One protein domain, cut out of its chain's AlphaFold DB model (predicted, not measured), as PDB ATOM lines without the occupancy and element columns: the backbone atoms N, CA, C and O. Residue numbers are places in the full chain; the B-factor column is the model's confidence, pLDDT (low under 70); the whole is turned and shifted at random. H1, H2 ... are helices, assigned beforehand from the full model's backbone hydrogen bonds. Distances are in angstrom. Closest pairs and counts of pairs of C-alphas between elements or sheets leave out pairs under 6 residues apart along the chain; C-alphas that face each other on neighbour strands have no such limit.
ATOM      1  N   HIS A   6     180.890 208.116 140.365       69.00
ATOM      2  CA  HIS A   6     179.840 209.112 140.589       69.00
ATOM      3  C   HIS A   6     178.431 208.527 140.448       69.00
ATOM      4  O   HIS A   6     177.538 208.837 141.240       69.00
ATOM      5  N   ARG A   7     178.225 207.632 139.479       73.19
ATOM      6  CA  ARG A   7     176.925 206.999 139.223       73.19
ATOM      7  C   ARG A   7     176.578 205.966 140.296       73.19
ATOM      8  O   ARG A   7     175.416 205.865 140.678       73.19
ATOM      9  N   LEU A   8     177.578 205.268 140.841       70.25
ATOM     10  CA  LEU A   8     177.424 204.368 141.994       70.25
ATOM     11  C   LEU A   8     176.929 205.104 143.247       70.25
ATOM     12  O   LEU A   8     176.010 204.626 143.910       70.25
ATOM     13  N   ARG A   9     177.477 206.293 143.543       74.81
ATOM     14  CA  ARG A   9     177.020 207.117 144.679       74.81
ATOM     15  C   ARG A   9     175.576 207.592 144.515       74.81
ATOM     16  O   ARG A   9     174.824 207.586 145.486       74.81
ATOM     17  N   TYR A  10     175.177 207.961 143.297       76.50
ATOM     18  CA  TYR A  10     173.800 208.371 143.014       76.50
ATOM     19  C   TYR A  10     172.813 207.198 143.117       76.50
ATOM     20  O   TYR A  10     171.767 207.321 143.748       76.50
ATOM     21  N   LEU A  11     173.164 206.027 142.575       77.44
ATOM     22  CA  LEU A  11     172.353 204.813 142.717       77.44
ATOM     23  C   LEU A  11     172.212 204.383 144.181       77.44
ATOM     24  O   LEU A  11     171.140 203.941 144.578       77.44
ATOM     25  N   PHE A  12     173.251 204.570 145.000       76.06
ATOM     26  CA  PHE A  12     173.184 204.310 146.438       76.06
ATOM     27  C   PHE A  12     172.172 205.224 147.152       76.06
ATOM     28  O   PHE A  12     171.393 204.741 147.969       76.06
ATOM     29  N   GLN A  13     172.122 206.517 146.804       80.25
ATOM     30  CA  GLN A  13     171.090 207.432 147.314       80.25
ATOM     31  C   GLN A  13     169.685 207.006 146.876       80.25
ATOM     32  O   GLN A  13     168.787 206.939 147.708       80.25
ATOM     33  N   VAL A  14     169.500 206.648 145.601       80.75
ATOM     34  CA  VAL A  14     168.201 206.188 145.079       80.75
ATOM     35  C   VAL A  14     167.738 204.899 145.769       80.75
ATOM     36  O   VAL A  14     166.578 204.793 146.160       80.75
ATOM     37  N   LEU A  15     168.637 203.936 145.985       79.31
ATOM     38  CA  LEU A  15     168.325 202.712 146.725       79.31
ATOM     39  C   LEU A  15     167.968 202.998 148.191       79.31
ATOM     40  O   LEU A  15     167.052 202.371 148.719       79.31
ATOM     41  N   SER A  16     168.642 203.959 148.830       80.12
ATOM     42  CA  SER A  16     168.344 204.365 150.206       80.12
ATOM     43  C   SER A  16     166.978 205.054 150.330       80.12
ATOM     44  O   SER A  16     166.259 204.794 151.290       80.12
ATOM     45  N   GLU A  17     166.586 205.879 149.357       82.50
ATOM     46  CA  GLU A  17     165.249 206.491 149.288       82.50
ATOM     47  C   GLU A  17     164.149 205.435 149.102       82.50
ATOM     48  O   GLU A  17     163.135 205.465 149.796       82.50
ATOM     49  N   LEU A  18     164.366 204.447 148.225       81.19
ATOM     50  CA  LEU A  18     163.427 203.333 148.037       81.19
ATOM     51  C   LEU A  18     163.259 202.498 149.315       81.19
ATOM     52  O   LEU A  18     162.139 202.112 149.655       81.19
ATOM     53  N   GLN A  19     164.350 202.268 150.052       81.56
ATOM     54  CA  GLN A  19     164.316 201.599 151.356       81.56
ATOM     55  C   GLN A  19     163.543 202.416 152.401       81.56
ATOM     56  O   GLN A  19     162.711 201.854 153.109       81.56
ATOM     57  N   ASN A  20     163.756 203.736 152.465       83.44
ATOM     58  CA  ASN A  20     163.035 204.627 153.382       83.44
ATOM     59  C   ASN A  20     161.535 204.714 153.057       83.44
ATOM     60  O   ASN A  20     160.710 204.816 153.963       83.44
ATOM     61  N   ALA A  21     161.178 204.639 151.772       82.44
ATOM     62  CA  ALA A  21     159.798 204.605 151.292       82.44
ATOM     63  C   ALA A  21     159.129 203.219 151.424       82.44
ATOM     64  O   ALA A  21     157.961 203.076 151.067       82.44
ATOM     65  N   ASN A  22     159.848 202.210 151.935       81.38
ATOM     66  CA  ASN A  22     159.400 200.820 152.059       81.38
ATOM     67  C   ASN A  22     158.910 200.211 150.726       81.38
ATOM     68  O   ASN A  22     157.952 199.441 150.705       81.38
ATOM     69  N   VAL A  23     159.553 200.577 149.610       80.69
ATOM     70  CA  VAL A  23     159.235 200.070 148.266       80.69
ATOM     71  C   VAL A  23     160.201 198.949 147.901       80.69
ATOM     72  O   VAL A  23     161.411 199.164 147.786       80.69
ATOM     73  N   CYS A  24     159.680 197.744 147.666       82.94
ATOM     74  CA  CYS A  24     160.504 196.618 147.237       82.94
ATOM     75  C   CYS A  24     160.889 196.747 145.754       82.94
ATOM     76  O   CYS A  24     160.041 196.990 144.895       82.94
ATOM     77  N   LEU A  25     162.157 196.487 145.410       83.81
ATOM     78  CA  LEU A  25     162.608 196.483 144.006       83.81
ATOM     79  C   LEU A  25     161.835 195.471 143.141       83.81
ATOM     80  O   LEU A  25     161.548 195.745 141.980       83.81
ATOM     81  N   SER A  26     161.451 194.322 143.703       83.88
ATOM     82  CA  SER A  26     160.617 193.319 143.026       83.88
ATOM     83  C   SER A  26     159.196 193.817 142.743       83.88
ATOM     84  O   SER A  26     158.644 193.509 141.685       83.88
ATOM     85  N   GLU A  27     158.611 194.597 143.654       81.38
ATOM     86  CA  GLU A  27     157.299 195.230 143.479       81.38
ATOM     87  C   GLU A  27     157.367 196.332 142.428       81.38
ATOM     88  O   GLU A  27     156.479 196.410 141.587       81.38
ATOM     89  N   LEU A  28     158.451 197.115 142.404       81.94
ATOM     90  CA  LEU A  28     158.690 198.132 141.382       81.94
ATOM     91  C   LEU A  28     158.803 197.503 139.983       81.94
ATOM     92  O   LEU A  28     158.116 197.926 139.056       81.94
ATOM     93  N   VAL A  29     159.605 196.441 139.836       83.75
ATOM     94  CA  VAL A  29     159.739 195.696 138.570       83.75
ATOM     95  C   VAL A  29     158.405 195.062 138.159       83.75
ATOM     96  O   VAL A  29     158.020 195.136 136.992       83.75
ATOM     97  N   SER A  30     157.653 194.495 139.107       81.56
ATOM     98  CA  SER A  30     156.332 193.906 138.838       81.56
ATOM     99  C   SER A  30     155.277 194.963 138.492       81.56
ATOM    100  O   SER A  30     154.429 194.724 137.636       81.56
ATOM    101  N   ALA A  31     155.321 196.151 139.101       80.81
ATOM    102  CA  ALA A  31     154.417 197.259 138.796       80.81
ATOM    103  C   ALA A  31     154.612 197.777 137.362       80.81
ATOM    104  O   ALA A  31     153.630 198.056 136.667       80.81
ATOM    105  N   VAL A  32     155.873 197.840 136.915       82.31
ATOM    106  CA  VAL A  32     156.252 198.263 135.560       82.31
ATOM    107  C   VAL A  32     155.954 197.174 134.520       82.31
ATOM    108  O   VAL A  32     155.320 197.470 133.513       82.31
ATOM    109  N   LEU A  33     156.352 195.915 134.750       80.25
ATOM    110  CA  LEU A  33     156.256 194.848 133.736       80.25
ATOM    111  C   LEU A  33     154.949 194.037 133.775       80.25
ATOM    112  O   LEU A  33     154.487 193.575 132.733       80.25
ATOM    113  N   VAL A  34     154.351 193.828 134.954       79.06
ATOM    114  CA  VAL A  34     153.221 192.894 135.150       79.06
ATOM    115  C   VAL A  34     151.899 193.627 135.375       79.06
ATOM    116  O   VAL A  34     150.913 193.333 134.699       79.06
ATOM    117  N   HIS A  35     151.859 194.596 136.295       77.00
ATOM    118  CA  HIS A  35     150.625 195.306 136.672       77.00
ATOM    119  C   HIS A  35     150.281 196.499 135.773       77.00
ATOM    120  O   HIS A  35     149.258 197.150 135.984       77.00
ATOM    121  N   LYS A  36     151.084 196.737 134.731       66.69
ATOM    122  CA  LYS A  36     150.799 197.667 133.634       66.69
ATOM    123  C   LYS A  36     150.657 199.144 134.032       66.69
ATOM    124  O   LYS A  36     150.036 199.917 133.304       66.69
ATOM    125  N   GLN A  37     151.211 199.548 135.176       64.94
ATOM    126  CA  GLN A  37     151.015 200.896 135.725       64.94
ATOM    127  C   GLN A  37     151.872 201.972 135.019       64.94
ATOM    128  O   GLN A  37     151.590 203.156 135.172       64.94
ATOM    129  N   PHE A  38     152.852 201.564 134.195       64.69
ATOM    130  CA  PHE A  38     153.792 202.425 133.451       64.69
ATOM    131  C   PHE A  38     153.961 201.946 131.996       64.69
ATOM    132  O   PHE A  38     155.047 201.557 131.575       64.69
ATOM    133  N   ASN A  39     152.848 201.881 131.259       64.31
ATOM    134  CA  ASN A  39     152.725 201.144 129.995       64.31
ATOM    135  C   ASN A  39     152.729 201.982 128.712       64.31
ATOM    136  O   ASN A  39     152.429 201.462 127.632       64.31
ATOM    137  N   GLY A  40     153.026 203.273 128.799       72.56
ATOM    138  CA  GLY A  40     153.202 204.098 127.619       72.56
ATOM    139  C   GLY A  40     154.435 203.642 126.829       72.56
ATOM    140  O   GLY A  40     155.474 203.354 127.421       72.56
ATOM    141  N   PRO A  41     154.396 203.639 125.484       64.69
ATOM    142  CA  PRO A  41     155.557 203.282 124.668       64.69
ATOM    143  C   PRO A  41     156.753 204.230 124.856       64.69
ATOM    144  O   PRO A  41     157.827 203.905 124.374       64.69
ATOM    145  N   ASN A  42     156.581 205.363 125.557       73.12
ATOM    146  CA  ASN A  42     157.612 206.358 125.883       73.12
ATOM    147  C   ASN A  42     158.023 206.357 127.371       73.12
ATOM    148  O   ASN A  42     158.787 207.230 127.793       73.12
ATOM    149  N   ASP A  43     157.507 205.427 128.181       82.56
ATOM    150  CA  ASP A  43     157.868 205.340 129.596       82.56
ATOM    151  C   ASP A  43     159.304 204.833 129.746       82.56
ATOM    152  O   ASP A  43     159.636 203.698 129.404       82.56
ATOM    153  N   ARG A  44     160.170 205.697 130.283       80.94
ATOM    154  CA  ARG A  44     161.621 205.462 130.349       80.94
ATOM    155  C   ARG A  44     161.992 204.195 131.119       80.94
ATOM    156  O   ARG A  44     162.911 203.502 130.709       80.94
ATOM    157  N   LEU A  45     161.282 203.887 132.207       80.88
ATOM    158  CA  LEU A  45     161.545 202.701 133.034       80.88
ATOM    159  C   LEU A  45     161.102 201.400 132.356       80.88
ATOM    160  O   LEU A  45     161.774 200.382 132.494       80.88
ATOM    161  N   LEU A  46     159.999 201.429 131.600       82.62
ATOM    162  CA  LEU A  46     159.556 200.272 130.822       82.62
ATOM    163  C   LEU A  46     160.512 200.013 129.654       82.62
ATOM    164  O   LEU A  46     160.942 198.879 129.465       82.62
ATOM    165  N   GLN A  47     160.883 201.058 128.905       83.75
ATOM    166  CA  GLN A  47     161.859 200.943 127.819       83.75
ATOM    167  C   GLN A  47     163.212 200.427 128.324       83.75
ATOM    168  O   GLN A  47     163.792 199.554 127.691       83.75
ATOM    169  N   ASP A  48     163.695 200.916 129.471       85.50
ATOM    170  CA  ASP A  48     164.950 200.453 130.069       85.50
ATOM    171  C   ASP A  48     164.895 198.964 130.456       85.50
ATOM    172  O   ASP A  48     165.780 198.202 130.071       85.50
ATOM    173  N   LEU A  49     163.828 198.512 131.129       85.19
ATOM    174  CA  LEU A  49     163.675 197.099 131.503       85.19
ATOM    175  C   LEU A  49     163.486 196.169 130.293       85.19
ATOM    176  O   LEU A  49     163.957 195.035 130.326       85.19
ATOM    177  N   VAL A  50     162.811 196.625 129.234       84.00
ATOM    178  CA  VAL A  50     162.637 195.851 127.994       84.00
ATOM    179  C   VAL A  50     163.946 195.775 127.204       84.00
ATOM    180  O   VAL A  50     164.314 194.693 126.755       84.00
ATOM    181  N   CYS A  51     164.673 196.886 127.058       87.31
ATOM    182  CA  CYS A  51     165.930 196.932 126.305       87.31
ATOM    183  C   CYS A  51     167.078 196.196 127.009       87.31
ATOM    184  O   CYS A  51     167.934 195.638 126.331       87.31
ATOM    185  N   ASN A  52     167.092 196.169 128.346       87.62
ATOM    186  CA  ASN A  52     168.156 195.543 129.140       87.62
ATOM    187  C   ASN A  52     167.708 194.234 129.817       87.62
ATOM    188  O   ASN A  52     168.316 193.789 130.793       87.62
ATOM    189  N   SER A  53     166.644 193.591 129.327       87.06
ATOM    190  CA  SER A  53     166.089 192.379 129.947       87.06
ATOM    191  C   SER A  53     167.116 191.245 130.050       87.06
ATOM    192  O   SER A  53     167.149 190.524 131.046       87.06
ATOM    193  N   GLN A  54     167.981 191.099 129.043       87.06
ATOM    194  CA  GLN A  54     169.037 190.089 129.024       87.06
ATOM    195  C   GLN A  54     170.102 190.344 130.095       87.06
ATOM    196  O   GLN A  54     170.538 189.393 130.742       87.06
ATOM    197  N   ASP A  55     170.481 191.600 130.323       87.06
ATOM    198  CA  ASP A  55     171.475 191.962 131.337       87.06
ATOM    199  C   ASP A  55     170.925 191.734 132.746       87.06
ATOM    200  O   ASP A  55     171.614 191.193 133.609       87.06
ATOM    201  N   VAL A  56     169.646 192.058 132.967       87.31
ATOM    202  CA  VAL A  56     168.959 191.809 134.242       87.31
ATOM    203  C   VAL A  56     168.853 190.308 134.527       87.31
ATOM    204  O   VAL A  56     169.181 189.860 135.626       87.31
ATOM    205  N   LEU A  57     168.432 189.505 133.543       89.31
ATOM    206  CA  LEU A  57     168.351 188.048 133.689       89.31
ATOM    207  C   LEU A  57     169.738 187.410 133.876       89.31
ATOM    208  O   LEU A  57     169.882 186.506 134.702       89.31
ATOM    209  N   SER A  58     170.758 187.908 133.172       90.44
ATOM    210  CA  SER A  58     172.153 187.484 133.344       90.44
ATOM    211  C   SER A  58     172.663 187.815 134.746       90.44
ATOM    212  O   SER A  58     173.236 186.946 135.395       90.44
ATOM    213  N   ALA A  59     172.361 189.001 135.282       88.75
ATOM    214  CA  ALA A  59     172.744 189.381 136.642       88.75
ATOM    215  C   ALA A  59     172.134 188.444 137.701       88.75
ATOM    216  O   ALA A  59     172.828 188.010 138.625       88.75
ATOM    217  N   PHE A  60     170.860 188.061 137.550       90.06
ATOM    218  CA  PHE A  60     170.232 187.062 138.422       90.06
ATOM    219  C   PHE A  60     170.867 185.671 138.288       90.06
ATOM    220  O   PHE A  60     170.976 184.949 139.285       90.06
ATOM    221  N   HIS A  61     171.303 185.296 137.084       90.88
ATOM    222  CA  HIS A  61     171.973 184.025 136.824       90.88
ATOM    223  C   HIS A  61     173.413 183.975 137.359       90.88
ATOM    224  O   HIS A  61     173.838 182.934 137.861       90.88
ATOM    225  N   GLU A  62     174.165 185.069 137.254       91.31
ATOM    226  CA  GLU A  62     175.571 185.163 137.662       91.31
ATOM    227  C   GLU A  62     175.730 185.326 139.178       91.31
ATOM    228  O   GLU A  62     176.719 184.869 139.754       91.31
ATOM    229  N   HIS A  63     174.751 185.935 139.851       90.50
ATOM    230  CA  HIS A  63     174.832 186.164 141.286       90.50
ATOM    231  C   HIS A  63     174.641 184.855 142.095       90.50
ATOM    232  O   HIS A  63     173.608 184.187 141.957       90.50
TER     233      HIS A  63
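This is residues 6 to 63 of the 697 residues of an uncharacterized protein of Ganoderma sinense ZZ0214-1 (UniProt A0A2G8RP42). Four helices follow one another round an open C with an empty middle, each turned steeply or about at a right angle to the one before. H2 and H3 make the back of the C, while the free first part of H1, residues 6 to 14, and the free stretch with H4, residues 51 to 63, stick out as its two arms. The printed part has 58 residues with four named helices, in the order H1, H2, H3, H4, and no named strand; its class is all helix. It is only just loose, close to compact, with a radius of gyration of the C-alphas of 12.6 A, and the C-alphas span 29 by 28 by 20 A along their three main axes.

H1, the longest helix, holds residues 6 to 20 and runs 21.6 A from C-alpha 6 at (179.840, 209.112, 140.589) to C-alpha 20 at (163.035, 204.627, 153.382). H2 holds residues 25 to 33 and is 12.2 A long. H3 holds residues 44 to 51 and is 10.4 A long. H4 holds residues 53 to 62, is 14.2 A long and ends with C-alpha 62 at (175.571, 185.163, 137.662).

H1 and H2 are close but not clearly touching; their closest C-alphas, those of Leu 18 and Leu 25, are 8.0 A apart. Their lines are about perpendicular, at 85 degrees. H2 and H3 only just touch, with 3 pairs of C-alphas within 8 A, the closest being those of Val 32 and Leu 46 at 6.1 A. Their lines too are about perpendicular, at 85 degrees. H3 and H4 are close but not clearly touching; their closest C-alphas, those of Leu 49 and Val 56, are 8.0 A apart. They run the same way at a steep tilt of 68 degrees, only just short of about perpendicular. H1 is apart from H3 and from H4, and H2 is apart from H4. In H1, H2, H3 and H4 every O i to N i+4 pair of the backbone is within hydrogen-bond range.

The two C-alphas farthest apart are those of His 6 and His 35, at 32.5 A, and the first and last printed C-alphas, of His 6 and His 63, are 23.5 A apart. Residues 6 to 14, which belong to H1, and residues 51 to 63, of which 53 to 62 belong to H4, stand free. Without them the body has 36 residues and spans 30 by 16 by 13 A. The printed part has no cut and no long link: H1 to H2 and H3 to H4 are tight links, and H2 to H3, with 10 residues between them, is a short one. The mean pLDDT of the printed part is 80.7; residue 6, residues 36 to 39 and residue 41 of the model are under 70.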